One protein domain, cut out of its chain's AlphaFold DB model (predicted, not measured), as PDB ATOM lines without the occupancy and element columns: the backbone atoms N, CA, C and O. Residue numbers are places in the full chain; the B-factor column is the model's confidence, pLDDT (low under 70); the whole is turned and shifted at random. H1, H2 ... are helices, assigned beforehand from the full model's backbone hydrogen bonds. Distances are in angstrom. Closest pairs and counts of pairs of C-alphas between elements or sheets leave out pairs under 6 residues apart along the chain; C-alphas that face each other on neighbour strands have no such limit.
ATOM      1  N   LYS A  75      49.610  -1.249  25.666       74.88
ATOM      2  CA  LYS A  75      50.661  -2.214  26.021       74.88
ATOM      3  C   LYS A  75      51.392  -1.810  27.301       74.88
ATOM      4  O   LYS A  75      51.505  -2.629  28.200       74.88
ATOM      5  N   GLN A  76      51.776  -0.542  27.445       77.44
ATOM      6  CA  GLN A  76      52.408  -0.036  28.669       77.44
ATOM      7  C   GLN A  76      51.501  -0.137  29.900       77.44
ATOM      8  O   GLN A  76      51.978  -0.491  30.971       77.44
ATOM      9  N   LEU A  77      50.203   0.147  29.770       71.44
ATOM     10  CA  LEU A  77      49.236  -0.014  30.859       71.44
ATOM     11  C   LEU A  77      48.977  -1.485  31.180       71.44
ATOM     12  O   LEU A  77      48.820  -1.814  32.349       71.44
ATOM     13  N   SER A  78      48.970  -2.364  30.176       67.25
ATOM     14  CA  SER A  78      48.891  -3.813  30.365       67.25
ATOM     15  C   SER A  78      50.123  -4.335  31.101       67.25
ATOM     16  O   SER A  78      49.981  -5.035  32.093       67.25
ATOM     17  N   GLU A  79      51.327  -3.950  30.681       69.25
ATOM     18  CA  GLU A  79      52.585  -4.306  31.351       69.25
ATOM     19  C   GLU A  79      52.664  -3.716  32.765       69.25
ATOM     20  O   GLU A  79      53.107  -4.380  33.701       69.25
ATOM     21  N   PHE A  80      52.211  -2.475  32.955       64.88
ATOM     22  CA  PHE A  80      52.138  -1.832  34.266       64.88
ATOM     23  C   PHE A  80      51.108  -2.509  35.173       64.88
ATOM     24  O   PHE A  80      51.383  -2.738  36.344       64.88
ATOM     25  N   SER A  81      49.944  -2.875  34.635       59.56
ATOM     26  CA  SER A  81      48.911  -3.622  35.350       59.56
ATOM     27  C   SER A  81      49.376  -5.034  35.693       59.56
ATOM     28  O   SER A  81      49.111  -5.484  36.799       59.56
ATOM     29  N   GLN A  82      50.120  -5.708  34.813       60.34
ATOM     30  CA  GLN A  82      50.748  -7.002  35.097       60.34
ATOM     31  C   GLN A  82      51.812  -6.884  36.193       60.34
ATOM     32  O   GLN A  82      51.845  -7.706  37.101       60.34
ATOM     33  N   LYS A  83      52.622  -5.818  36.185       56.81
ATOM     34  CA  LYS A  83      53.553  -5.516  37.287       56.81
ATOM     35  C   LYS A  83      52.828  -5.182  38.596       56.81
ATOM     36  O   LYS A  83      53.313  -5.529  39.666       56.81
ATOM     37  N   MET A  84      51.665  -4.538  38.515       53.34
ATOM     38  CA  MET A  84      50.814  -4.200  39.662       53.34
ATOM     39  C   MET A  84      49.929  -5.360  40.137       53.34
ATOM     40  O   MET A  84      49.468  -5.311  41.268       53.34
ATOM     41  N   HIS A  85      49.722  -6.419  39.347       53.16
ATOM     42  CA  HIS A  85      49.037  -7.639  39.807       53.16
ATOM     43  C   HIS A  85      49.823  -8.359  40.919       53.16
ATOM     44  O   HIS A  85      49.244  -9.165  41.639       53.16
ATOM     45  N   GLY A  86      51.106  -8.020  41.114       51.38
ATOM     46  CA  GLY A  86      51.894  -8.387  42.298       51.38
ATOM     47  C   GLY A  86      51.886  -7.346  43.430       51.38
ATOM     48  O   GLY A  86      52.443  -7.596  44.493       51.38
ATOM     49  N   MET A  87      51.274  -6.172  43.235       54.97
ATOM     50  CA  MET A  87      51.193  -5.095  44.224       54.97
ATOM     51  C   MET A  87      49.761  -4.959  44.744       54.97
ATOM     52  O   MET A  87      48.949  -4.220  44.195       54.97
ATOM     53  N   ASN A  88      49.496  -5.676  45.836       63.06
ATOM     54  CA  ASN A  88      48.438  -5.480  46.834       63.06
ATOM     55  C   ASN A  88      47.516  -4.283  46.551       63.06
ATOM     56  O   ASN A  88      47.763  -3.161  47.008       63.06
ATOM     57  N   CYS A  89      46.427  -4.519  45.811       83.06
ATOM     58  CA  CYS A  89      45.349  -3.544  45.710       83.06
ATOM     59  C   CYS A  89      44.911  -3.195  47.138       83.06
ATOM     60  O   CYS A  89      44.397  -4.064  47.834       83.06
ATOM     61  N   ILE A  90      45.109  -1.947  47.581       89.94
ATOM     62  CA  ILE A  90      44.817  -1.539  48.970       89.94
ATOM     63  C   ILE A  90      43.378  -1.901  49.344       89.94
ATOM     64  O   ILE A  90      43.131  -2.416  50.428       89.94
ATOM     65  N   LEU A  91      42.438  -1.687  48.419       92.81
ATOM     66  CA  LEU A  91      41.048  -2.084  48.605       92.81
ATOM     67  C   LEU A  91      40.926  -3.599  48.822       92.81
ATOM     68  O   LEU A  91      40.319  -4.024  49.799       92.81
ATOM     69  N   GLY A  92      41.541  -4.404  47.955       93.44
ATOM     70  CA  GLY A  92      41.556  -5.859  48.103       93.44
ATOM     71  C   GLY A  92      42.171  -6.311  49.428       93.44
ATOM     72  O   GLY A  92      41.618  -7.187  50.086       93.44
ATOM     73  N   GLN A  93      43.257  -5.671  49.858       94.06
ATOM     74  CA  GLN A  93      43.940  -6.006  51.103       94.06
ATOM     75  C   GLN A  93      43.094  -5.674  52.335       94.06
ATOM     76  O   GLN A  93      42.995  -6.491  53.244       94.06
ATOM     77  N   ILE A  94      42.402  -4.528  52.323       95.50
ATOM     78  CA  ILE A  94      41.422  -4.177  53.358       95.50
ATOM     79  C   ILE A  94      40.320  -5.237  53.417       95.50
ATOM     80  O   ILE A  94      39.942  -5.669  54.500       95.50
ATOM     81  N   HIS A  95      39.805  -5.679  52.269       96.81
ATOM     82  CA  HIS A  95      38.782  -6.722  52.227       96.81
ATOM     83  C   HIS A  95      39.295  -8.076  52.744       96.81
ATOM     84  O   HIS A  95      38.577  -8.744  53.484       96.81
ATOM     85  N   LEU A  96      40.542  -8.450  52.451       95.56
ATOM     86  CA  LEU A  96      41.153  -9.655  53.017       95.56
ATOM     87  C   LEU A  96      41.271  -9.560  54.548       95.56
ATOM     88  O   LEU A  96      40.930 -10.503  55.261       95.56
ATOM     89  N   ASP A  97      41.700  -8.409  55.064       95.69
ATOM     90  CA  ASP A  97      41.812  -8.184  56.507       95.69
ATOM     91  C   ASP A  97      40.440  -8.149  57.191       95.69
ATOM     92  O   ASP A  97      40.285  -8.676  58.291       95.69
ATOM     93  N   LEU A  98      39.411  -7.608  56.532       95.88
ATOM     94  CA  LEU A  98      38.035  -7.683  57.023       95.88
ATOM     95  C   LEU A  98      37.564  -9.136  57.140       95.88
ATOM     96  O   LEU A  98      37.005  -9.492  58.176       95.88
ATOM     97  N   ALA A  99      37.847  -9.991  56.152       95.31
ATOM     98  CA  ALA A  99      37.530 -11.417  56.235       95.31
ATOM     99  C   ALA A  99      38.214 -12.089  57.444       95.31
ATOM    100  O   ALA A  99      37.556 -12.808  58.198       95.31
ATOM    101  N   ARG A 100      39.491 -11.772  57.707       94.81
ATOM    102  CA  ARG A 100      40.221 -12.222  58.912       94.81
ATOM    103  C   ARG A 100      39.574 -11.730  60.204       94.81
ATOM    104  O   ARG A 100      39.418 -12.496  61.149       94.81
ATOM    105  N   TYR A 101      39.179 -10.460  60.273       94.06
ATOM    106  CA  TYR A 101      38.522  -9.913  61.465       94.06
ATOM    107  C   TYR A 101      37.151 -10.535  61.727       94.06
ATOM    108  O   TYR A 101      36.778 -10.703  62.892       94.06
ATOM    109  N   HIS A 102      36.419 -10.894  60.670       92.69
ATOM    110  CA  HIS A 102      35.209 -11.694  60.804       92.69
ATOM    111  C   HIS A 102      35.526 -13.076  61.377       92.69
ATOM    112  O   HIS A 102      34.922 -13.424  62.381       92.69
ATOM    113  N   GLU A 103      36.509 -13.807  60.842       89.94
ATOM    114  CA  GLU A 103      36.912 -15.126  61.370       89.94
ATOM    115  C   GLU A 103      37.335 -15.076  62.847       89.94
ATOM    116  O   GLU A 103      36.984 -15.946  63.641       89.94
ATOM    117  N   LEU A 104      38.028 -14.009  63.253       90.19
ATOM    118  CA  LEU A 104      38.403 -13.760  64.649       90.19
ATOM    119  C   LEU A 104      37.219 -13.326  65.540       90.19
ATOM    120  O   LEU A 104      37.393 -13.123  66.741       90.19
ATOM    121  N   GLY A 105      36.028 -13.141  64.966       87.31
ATOM    122  CA  GLY A 105      34.811 -12.681  65.634       87.31
ATOM    123  C   GLY A 105      34.913 -11.291  66.253       87.31
ATOM    124  O   GLY A 105      34.199 -10.993  67.209       87.31
ATOM    125  N   GLN A 106      35.761 -10.416  65.711       86.44
ATOM    126  CA  GLN A 106      35.935  -9.048  66.213       86.44
ATOM    127  C   GLN A 106      34.638  -8.221  66.120       86.44
ATOM    128  O   GLN A 106      34.429  -7.306  66.917       86.44
ATOM    129  N   PHE A 107      33.773  -8.548  65.155       85.94
ATOM    130  CA  PHE A 107      32.479  -7.896  64.922       85.94
ATOM    131  C   PHE A 107      31.310  -8.557  65.661       85.94
ATOM    132  O   PHE A 107      30.189  -8.055  65.607       85.94
ATOM    133  N   VAL A 108      31.551  -9.675  66.348       84.06
ATOM    134  CA  VAL A 108      30.528 -10.340  67.154       84.06
ATOM    135  C   VAL A 108      30.316  -9.506  68.409       84.06
ATOM    136  O   VAL A 108      31.277  -9.130  69.086       84.06
ATOM    137  N   GLU A 109      29.058  -9.203  68.737       77.56
ATOM    138  CA  GLU A 109      28.750  -8.514  69.985       77.56
ATOM    139  C   GLU A 109      29.335  -9.315  71.147       77.56
ATOM    140  O   GLU A 109      28.959 -10.465  71.399       77.56
ATOM    141  N   TYR A 139      31.143 -16.658  64.416       88.38
ATOM    142  CA  TYR A 139      31.189 -15.450  63.595       88.38
ATOM    143  C   TYR A 139      30.257 -15.528  62.383       88.38
ATOM    144  O   TYR A 139      29.793 -16.596  61.991       88.38
ATOM    145  N   ASP A 140      29.986 -14.366  61.789       89.81
ATOM    146  CA  ASP A 140      29.213 -14.256  60.553       89.81
ATOM    147  C   ASP A 140      30.051 -14.738  59.356       89.81
ATOM    148  O   ASP A 140      30.878 -13.993  58.813       89.81
ATOM    149  N   LYS A 141      29.867 -16.013  58.995       89.81
ATOM    150  CA  LYS A 141      30.558 -16.675  57.882       89.81
ATOM    151  C   LYS A 141      30.226 -16.043  56.529       89.81
ATOM    152  O   LYS A 141      31.127 -15.907  55.701       89.81
ATOM    153  N   ASP A 142      28.979 -15.621  56.325       89.88
ATOM    154  CA  ASP A 142      28.517 -15.034  55.063       89.88
ATOM    155  C   ASP A 142      29.214 -13.695  54.816       89.88
ATOM    156  O   ASP A 142      29.726 -13.435  53.724       89.88
ATOM    157  N   ALA A 143      29.315 -12.862  55.857       91.81
ATOM    158  CA  ALA A 143      30.058 -11.609  55.785       91.81
ATOM    159  C   ALA A 143      31.561 -11.844  55.556       91.81
ATOM    160  O   ALA A 143      32.171 -11.176  54.715       91.81
ATOM    161  N   ALA A 144      32.160 -12.814  56.256       93.75
ATOM    162  CA  ALA A 144      33.571 -13.158  56.083       93.75
ATOM    163  C   ALA A 144      33.876 -13.576  54.635       93.75
ATOM    164  O   ALA A 144      34.813 -13.070  54.011       93.75
ATOM    165  N   PHE A 145      33.038 -14.452  54.077       93.06
ATOM    166  CA  PHE A 145      33.164 -14.927  52.706       93.06
ATOM    167  C   PHE A 145      32.909 -13.818  51.677       93.06
ATOM    168  O   PHE A 145      33.640 -13.712  50.694       93.06
ATOM    169  N   TYR A 146      31.931 -12.939  51.910       93.69
ATOM    170  CA  TYR A 146      31.679 -11.781  51.049       93.69
ATOM    171  C   TYR A 146      32.917 -10.884  50.915       93.69
ATOM    172  O   TYR A 146      33.294 -10.476  49.813       93.69
ATOM    173  N   HIS A 147      33.583 -10.595  52.034       95.94
ATOM    174  CA  HIS A 147      34.818  -9.822  52.018       95.94
ATOM    175  C   HIS A 147      35.951 -10.565  51.294       95.94
ATOM    176  O   HIS A 147      36.677  -9.942  50.516       95.94
ATOM    177  N   LEU A 148      36.046 -11.886  51.460       94.94
ATOM    178  CA  LEU A 148      37.005 -12.716  50.733       94.94
ATOM    179  C   LEU A 148      36.775 -12.690  49.208       94.94
ATOM    180  O   LEU A 148      37.736 -12.515  48.457       94.94
ATOM    181  N   ASP A 149      35.523 -12.776  48.739       93.19
ATOM    182  CA  ASP A 149      35.210 -12.681  47.304       93.19
ATOM    183  C   ASP A 149      35.589 -11.314  46.724       93.19
ATOM    184  O   ASP A 149      36.129 -11.232  45.618       93.19
ATOM    185  N   ILE A 150      35.385 -10.226  47.469       94.56
ATOM    186  CA  ILE A 150      35.836  -8.906  47.013       94.56
ATOM    187  C   ILE A 150      37.361  -8.858  46.915       94.56
ATOM    188  O   ILE A 150      37.879  -8.385  45.903       94.56
ATOM    189  N   ALA A 151      38.086  -9.378  47.909       94.81
ATOM    190  CA  ALA A 151      39.546  -9.440  47.862       94.81
ATOM    191  C   ALA A 151      40.037 -10.226  46.634       94.81
ATOM    192  O   ALA A 151      40.910  -9.750  45.901       94.81
ATOM    193  N   ARG A 152      39.405 -11.369  46.337       93.75
ATOM    194  CA  ARG A 152      39.660 -12.155  45.123       93.75
ATOM    195  C   ARG A 152      39.421 -11.329  43.859       93.75
ATOM    196  O   ARG A 152      40.277 -11.290  42.980       93.75
ATOM    197  N   ARG A 153      38.279 -10.643  43.753       92.06
ATOM    198  CA  ARG A 153      37.935  -9.790  42.596       92.06
ATOM    199  C   ARG A 153      38.878  -8.602  42.424       92.06
ATOM    200  O   ARG A 153      39.030  -8.110  41.310       92.06
ATOM    201  N   CYS A 154      39.504  -8.149  43.506       91.88
ATOM    202  CA  CYS A 154      40.553  -7.134  43.492       91.88
ATOM    203  C   CYS A 154      41.942  -7.684  43.126       91.88
ATOM    204  O   CYS A 154      42.895  -6.907  43.116       91.88
ATOM    205  N   GLY A 155      42.073  -8.981  42.829       90.38
ATOM    206  CA  GLY A 155      43.341  -9.589  42.426       90.38
ATOM    207  C   GLY A 155      44.281  -9.884  43.593       90.38
ATOM    208  O   GLY A 155      45.491  -9.859  43.415       90.38
ATOM    209  N   VAL A 156      43.764 -10.118  44.803       92.81
ATOM    210  CA  VAL A 156      44.607 -10.533  45.934       92.81
ATOM    211  C   VAL A 156      44.907 -12.026  45.816       92.81
ATOM    212  O   VAL A 156      44.000 -12.851  45.934       92.81
ATOM    213  N   LEU A 157      46.182 -12.374  45.605       92.69
ATOM    214  CA  LEU A 157      46.620 -13.752  45.346       92.69
ATOM    215  C   LEU A 157      46.192 -14.726  46.453       92.69
ATOM    216  O   LEU A 157      45.643 -15.786  46.167       92.69
ATOM    217  N   GLU A 158      46.367 -14.335  47.717       92.81
ATOM    218  CA  GLU A 158      45.971 -15.151  48.870       92.81
ATOM    219  C   GLU A 158      44.468 -15.470  48.864       92.81
ATOM    220  O   GLU A 158      44.072 -16.608  49.120       92.81
ATOM    221  N   ALA A 159      43.625 -14.493  48.512       94.56
ATOM    222  CA  ALA A 159      42.180 -14.684  48.415       94.56
ATOM    223  C   ALA A 159      41.813 -15.633  47.268       94.56
ATOM    224  O   ALA A 159      40.980 -16.520  47.442       94.56
ATOM    225  N   ILE A 160      42.465 -15.479  46.110       94.69
ATOM    226  CA  ILE A 160      42.264 -16.340  44.938       94.69
ATOM    227  C   ILE A 160      42.614 -17.792  45.270       94.69
ATOM    228  O   ILE A 160      41.783 -18.676  45.061       94.69
ATOM    229  N   ILE A 161      43.796 -18.034  45.843       93.56
ATOM    230  CA  ILE A 161      44.251 -19.379  46.226       93.56
ATOM    231  C   ILE A 161      43.332 -19.974  47.295       93.56
ATOM    232  O   ILE A 161      42.957 -21.142  47.201       93.56
ATOM    233  N   THR A 162      42.942 -19.184  48.297       94.25
ATOM    234  CA  THR A 162      42.032 -19.630  49.361       94.25
ATOM    235  C   THR A 162      40.695 -20.081  48.781       94.25
ATOM    236  O   THR A 162      40.249 -21.190  49.067       94.25
ATOM    237  N   MET A 163      40.086 -19.274  47.910       93.38
ATOM    238  CA  MET A 163      38.810 -19.620  47.280       93.38
ATOM    239  C   MET A 163      38.928 -20.812  46.320       93.38
ATOM    240  O   MET A 163      38.014 -21.630  46.266       93.38
ATOM    241  N   ALA A 164      40.050 -20.961  45.609       93.88
ATOM    242  CA  ALA A 164      40.310 -22.143  44.785       93.88
ATOM    243  C   ALA A 164      40.405 -23.418  45.642       93.88
ATOM    244  O   ALA A 164      39.779 -24.429  45.332       93.88
ATOM    245  N   LYS A 165      41.144 -23.367  46.759       92.31
ATOM    246  CA  LYS A 165      41.272 -24.490  47.702       92.31
ATOM    247  C   LYS A 165      39.935 -24.863  48.331       92.31
ATOM    248  O   LYS A 165      39.633 -26.052  48.400       92.31
ATOM    249  N   MET A 166      39.128 -23.871  48.718       91.81
ATOM    250  CA  MET A 166      37.753 -24.088  49.174       91.81
ATOM    251  C   MET A 166      36.956 -24.866  48.127       91.81
ATOM    252  O   MET A 166      36.416 -25.919  48.456       91.81
ATOM    253  N   ALA A 167      36.956 -24.415  46.864       90.81
ATOM    254  CA  ALA A 167      36.214 -25.058  45.773       90.81
ATOM    255  C   ALA A 167      36.585 -26.538  45.569       90.81
ATOM    256  O   ALA A 167      35.729 -27.353  45.236       90.81
ATOM    257  N   PHE A 168      37.843 -26.906  45.824       90.50
ATOM    258  CA  PHE A 168      38.312 -28.294  45.772       90.50
ATOM    259  C   PHE A 168      38.176 -29.066  47.095       90.50
ATOM    260  O   PHE A 168      38.599 -30.221  47.165       90.50
ATOM    261  N   GLY A 169      37.645 -28.448  48.153       88.69
ATOM    262  CA  GLY A 169      37.566 -29.035  49.493       88.69
ATOM    263  C   GLY A 169      38.936 -29.312  50.126       88.69
ATOM    264  O   GLY A 169      39.069 -30.223  50.942       88.69
ATOM    265  N   GLN A 170      39.973 -28.579  49.718       89.00
ATOM    266  CA  GLN A 170      41.331 -28.705  50.250       89.00
ATOM    267  C   GLN A 170      41.527 -27.820  51.481       89.00
ATOM    268  O   GLN A 170      40.841 -26.818  51.655       89.00
ATOM    269  N   SER A 171      42.512 -28.145  52.319       88.19
ATOM    270  CA  SER A 171      42.860 -27.316  53.476       88.19
ATOM    271  C   SER A 171      43.351 -25.929  53.052       88.19
ATOM    272  O   SER A 171      44.273 -25.806  52.239       88.19
ATOM    273  N   HIS A 172      42.778 -24.890  53.652       89.31
ATOM    274  CA  HIS A 172      43.128 -23.487  53.439       89.31
ATOM    275  C   HIS A 172      43.417 -22.781  54.769       89.31
ATOM    276  O   HIS A 172      43.030 -23.253  55.839       89.31
ATOM    277  N   GLU A 173      44.120 -21.647  54.703       87.19
ATOM    278  CA  GLU A 173      44.558 -20.921  55.902       87.19
ATOM    279  C   GLU A 173      43.499 -19.990  56.488       87.19
ATOM    280  O   GLU A 173      43.475 -19.797  57.700       87.19
ATOM    281  N   LEU A 174      42.612 -19.458  55.648       90.12
ATOM    282  CA  LEU A 174      41.575 -18.511  56.043       90.12
ATOM    283  C   LEU A 174      40.187 -19.148  55.943       90.12
ATOM    284  O   LEU A 174      39.931 -19.913  55.012       90.12
ATOM    285  N   LEU A 175      39.295 -18.804  56.869       88.56
ATOM    286  CA  LEU A 175      37.918 -19.303  56.982       88.56
ATOM    287  C   LEU A 175      37.834 -20.834  57.052       88.56
ATOM    288  O   LEU A 175      37.028 -21.438  56.350       88.56
ATOM    289  N   LYS A 176      38.648 -21.482  57.899       87.88
ATOM    290  CA  LYS A 176      38.812 -22.961  57.948       87.88
ATOM    291  C   LYS A 176      37.508 -23.745  58.166       87.88
ATOM    292  O   LYS A 176      37.442 -24.936  57.878       87.88
ATOM    293  N   GLU A 177      36.490 -23.082  58.704       83.25
ATOM    294  CA  GLU A 177      35.177 -23.647  59.033       83.25
ATOM    295  C   GLU A 177      34.119 -23.454  57.939       83.25
ATOM    296  O   GLU A 177      32.995 -23.944  58.085       83.25
ATOM    297  N   VAL A 178      34.426 -22.688  56.890       82.38
ATOM    298  CA  VAL A 178      33.513 -22.451  55.771       82.38
ATOM    299  C   VAL A 178      33.676 -23.587  54.772       82.38
ATOM    300  O   VAL A 178      34.745 -23.775  54.196       82.38
ATOM    301  N   VAL A 179      32.599 -24.342  54.566       75.38
ATOM    302  CA  VAL A 179      32.538 -25.415  53.568       75.38
ATOM    303  C   VAL A 179      31.816 -24.891  52.329       75.38
ATOM    304  O   VAL A 179      30.869 -24.117  52.442       75.38
ATOM    305  N   CYS A 180      32.237 -25.309  51.134       69.81
ATOM    306  CA  CYS A 180      31.703 -24.775  49.878       69.81
ATOM    307  C   CYS A 180      30.187 -24.882  49.709       69.81
ATOM    308  O   CYS A 180      29.586 -23.956  49.171       69.81
ATOM    309  N   GLU A 181      29.573 -25.962  50.192       69.12
ATOM    310  CA  GLU A 181      28.120 -26.167  50.115       69.12
ATOM    311  C   GLU A 181      27.325 -25.079  50.853       69.12
ATOM    312  O   GLU A 181      26.163 -24.849  50.532       69.12
ATOM    313  N   GLU A 182      27.942 -24.399  51.826       68.69
ATOM    314  CA  GLU A 182      27.284 -23.349  52.605       68.69
ATOM    315  C   GLU A 182      27.156 -22.037  51.816       68.69
ATOM    316  O   GLU A 182      26.230 -21.275  52.076       68.69
ATOM    317  N   VAL A 183      28.061 -21.758  50.865       68.12
ATOM    318  CA  VAL A 183      28.219 -20.393  50.317       68.12
ATOM    319  C   VAL A 183      28.257 -20.314  48.788       68.12
ATOM    320  O   VAL A 183      28.041 -19.244  48.221       68.12
ATOM    321  N   TRP A 184      28.514 -21.422  48.089       73.56
ATOM    322  CA  TRP A 184      28.584 -21.428  46.627       73.56
ATOM    323  C   TRP A 184      27.304 -21.998  46.015       73.56
ATOM    324  O   TRP A 184      27.095 -23.205  45.994       73.56
ATOM    325  N   GLU A 185      26.485 -21.131  45.416       72.44
ATOM    326  CA  GLU A 185      25.318 -21.521  44.600       72.44
ATOM    327  C   GLU A 185      25.694 -21.820  43.129       72.44
ATOM    328  O   GLU A 185      24.927 -21.525  42.212       72.44
ATOM    329  N   ASN A 186      26.902 -22.333  42.863       73.12
ATOM    330  CA  ASN A 186      27.385 -22.579  41.500       73.12
ATOM    331  C   ASN A 186      27.389 -24.076  41.163       73.12
ATOM    332  O   ASN A 186      28.022 -24.868  41.860       73.12
TER     333      ASN A 186
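What this domain is: This is residues 75 to 109 and 139 to 186 of the 318 residues of the protein "MHCK/EF2 kinase domain family protein" of Wuchereria bancrofti (UniProt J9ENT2). Two helices, H2 and H3, lie side by side and run opposite ways, and H4 turns away from H3 to make a V with it. H1 sticks out as an arm with residues 75 to 83, and a long loop of residues 168 to 179 leads from H4 to the short H5, near the open ends of the V. The printed part has 83 residues, with five named helices in the order H1, H2, H3, H4, H5 and no named strand; its class is all helix. It is only just compact, close to loose, with a radius of gyration of the C-alphas of 13.9 A, and it is elongated, spanning 46 by 29 by 21 A.

Where its parts are: Begin with the longest helix by residues, H2, residues 90 to 103: find C-alpha 90 at (44.817, -1.539, 48.970), from which it runs 20.0 A to C-alpha 103 at (36.912, -15.126, 61.370). Past the cut, H3, residues 141 to 153, is 18.3 A long. Next comes H4, residues 157 to 167, 15.4 A long. H5, residues 180 to 183, measures 5.6 A. Go back to the first printed residue for H1, residues 75 to 84, 13.8 A long, with C-alpha 75 at (50.661, -2.214, 26.021).

How they stand to each other: Look first at H2 and H3, which touch at a shallow tilt of 21 degrees, opposite ways; their closest C-alphas, those of Gly 92 and Ala 151, are 4.1 A apart. H3 touches H4 with residues 148 to 152 alone, and the closest C-alphas, those of Arg 152 and Ala 159, are 4.9 A apart. These two run opposite ways at a steep tilt of 54 degrees. H2 and H4 are close but not clearly touching, with the closest C-alphas, those of Leu 96 and Ala 159, at 6.9 A. H5 is close to H4 but not clearly touching it: the closest C-alphas, those of Ala 167 and Cys 180, are 6.1 A apart. H1 is apart from H2, H3, H4 and H5. In H1, H2, H3 and H4 you will find every O i to N i+4 pair within hydrogen-bond range; H5 is too short for such a pair.

The domain as a whole: The two C-alphas farthest apart, those of Lys 75 and Glu 109, are 49.5 A apart. Residues 110 to 138 are not printed, and C-alphas 109 and 139 are 9.7 A apart across the cut. The link from H4 to H5 is long. Read the B-factor column for low confidence: pLDDT is under 70 in residues 78 to 88 and 180 to 183, and the mean of the printed part is 84.5.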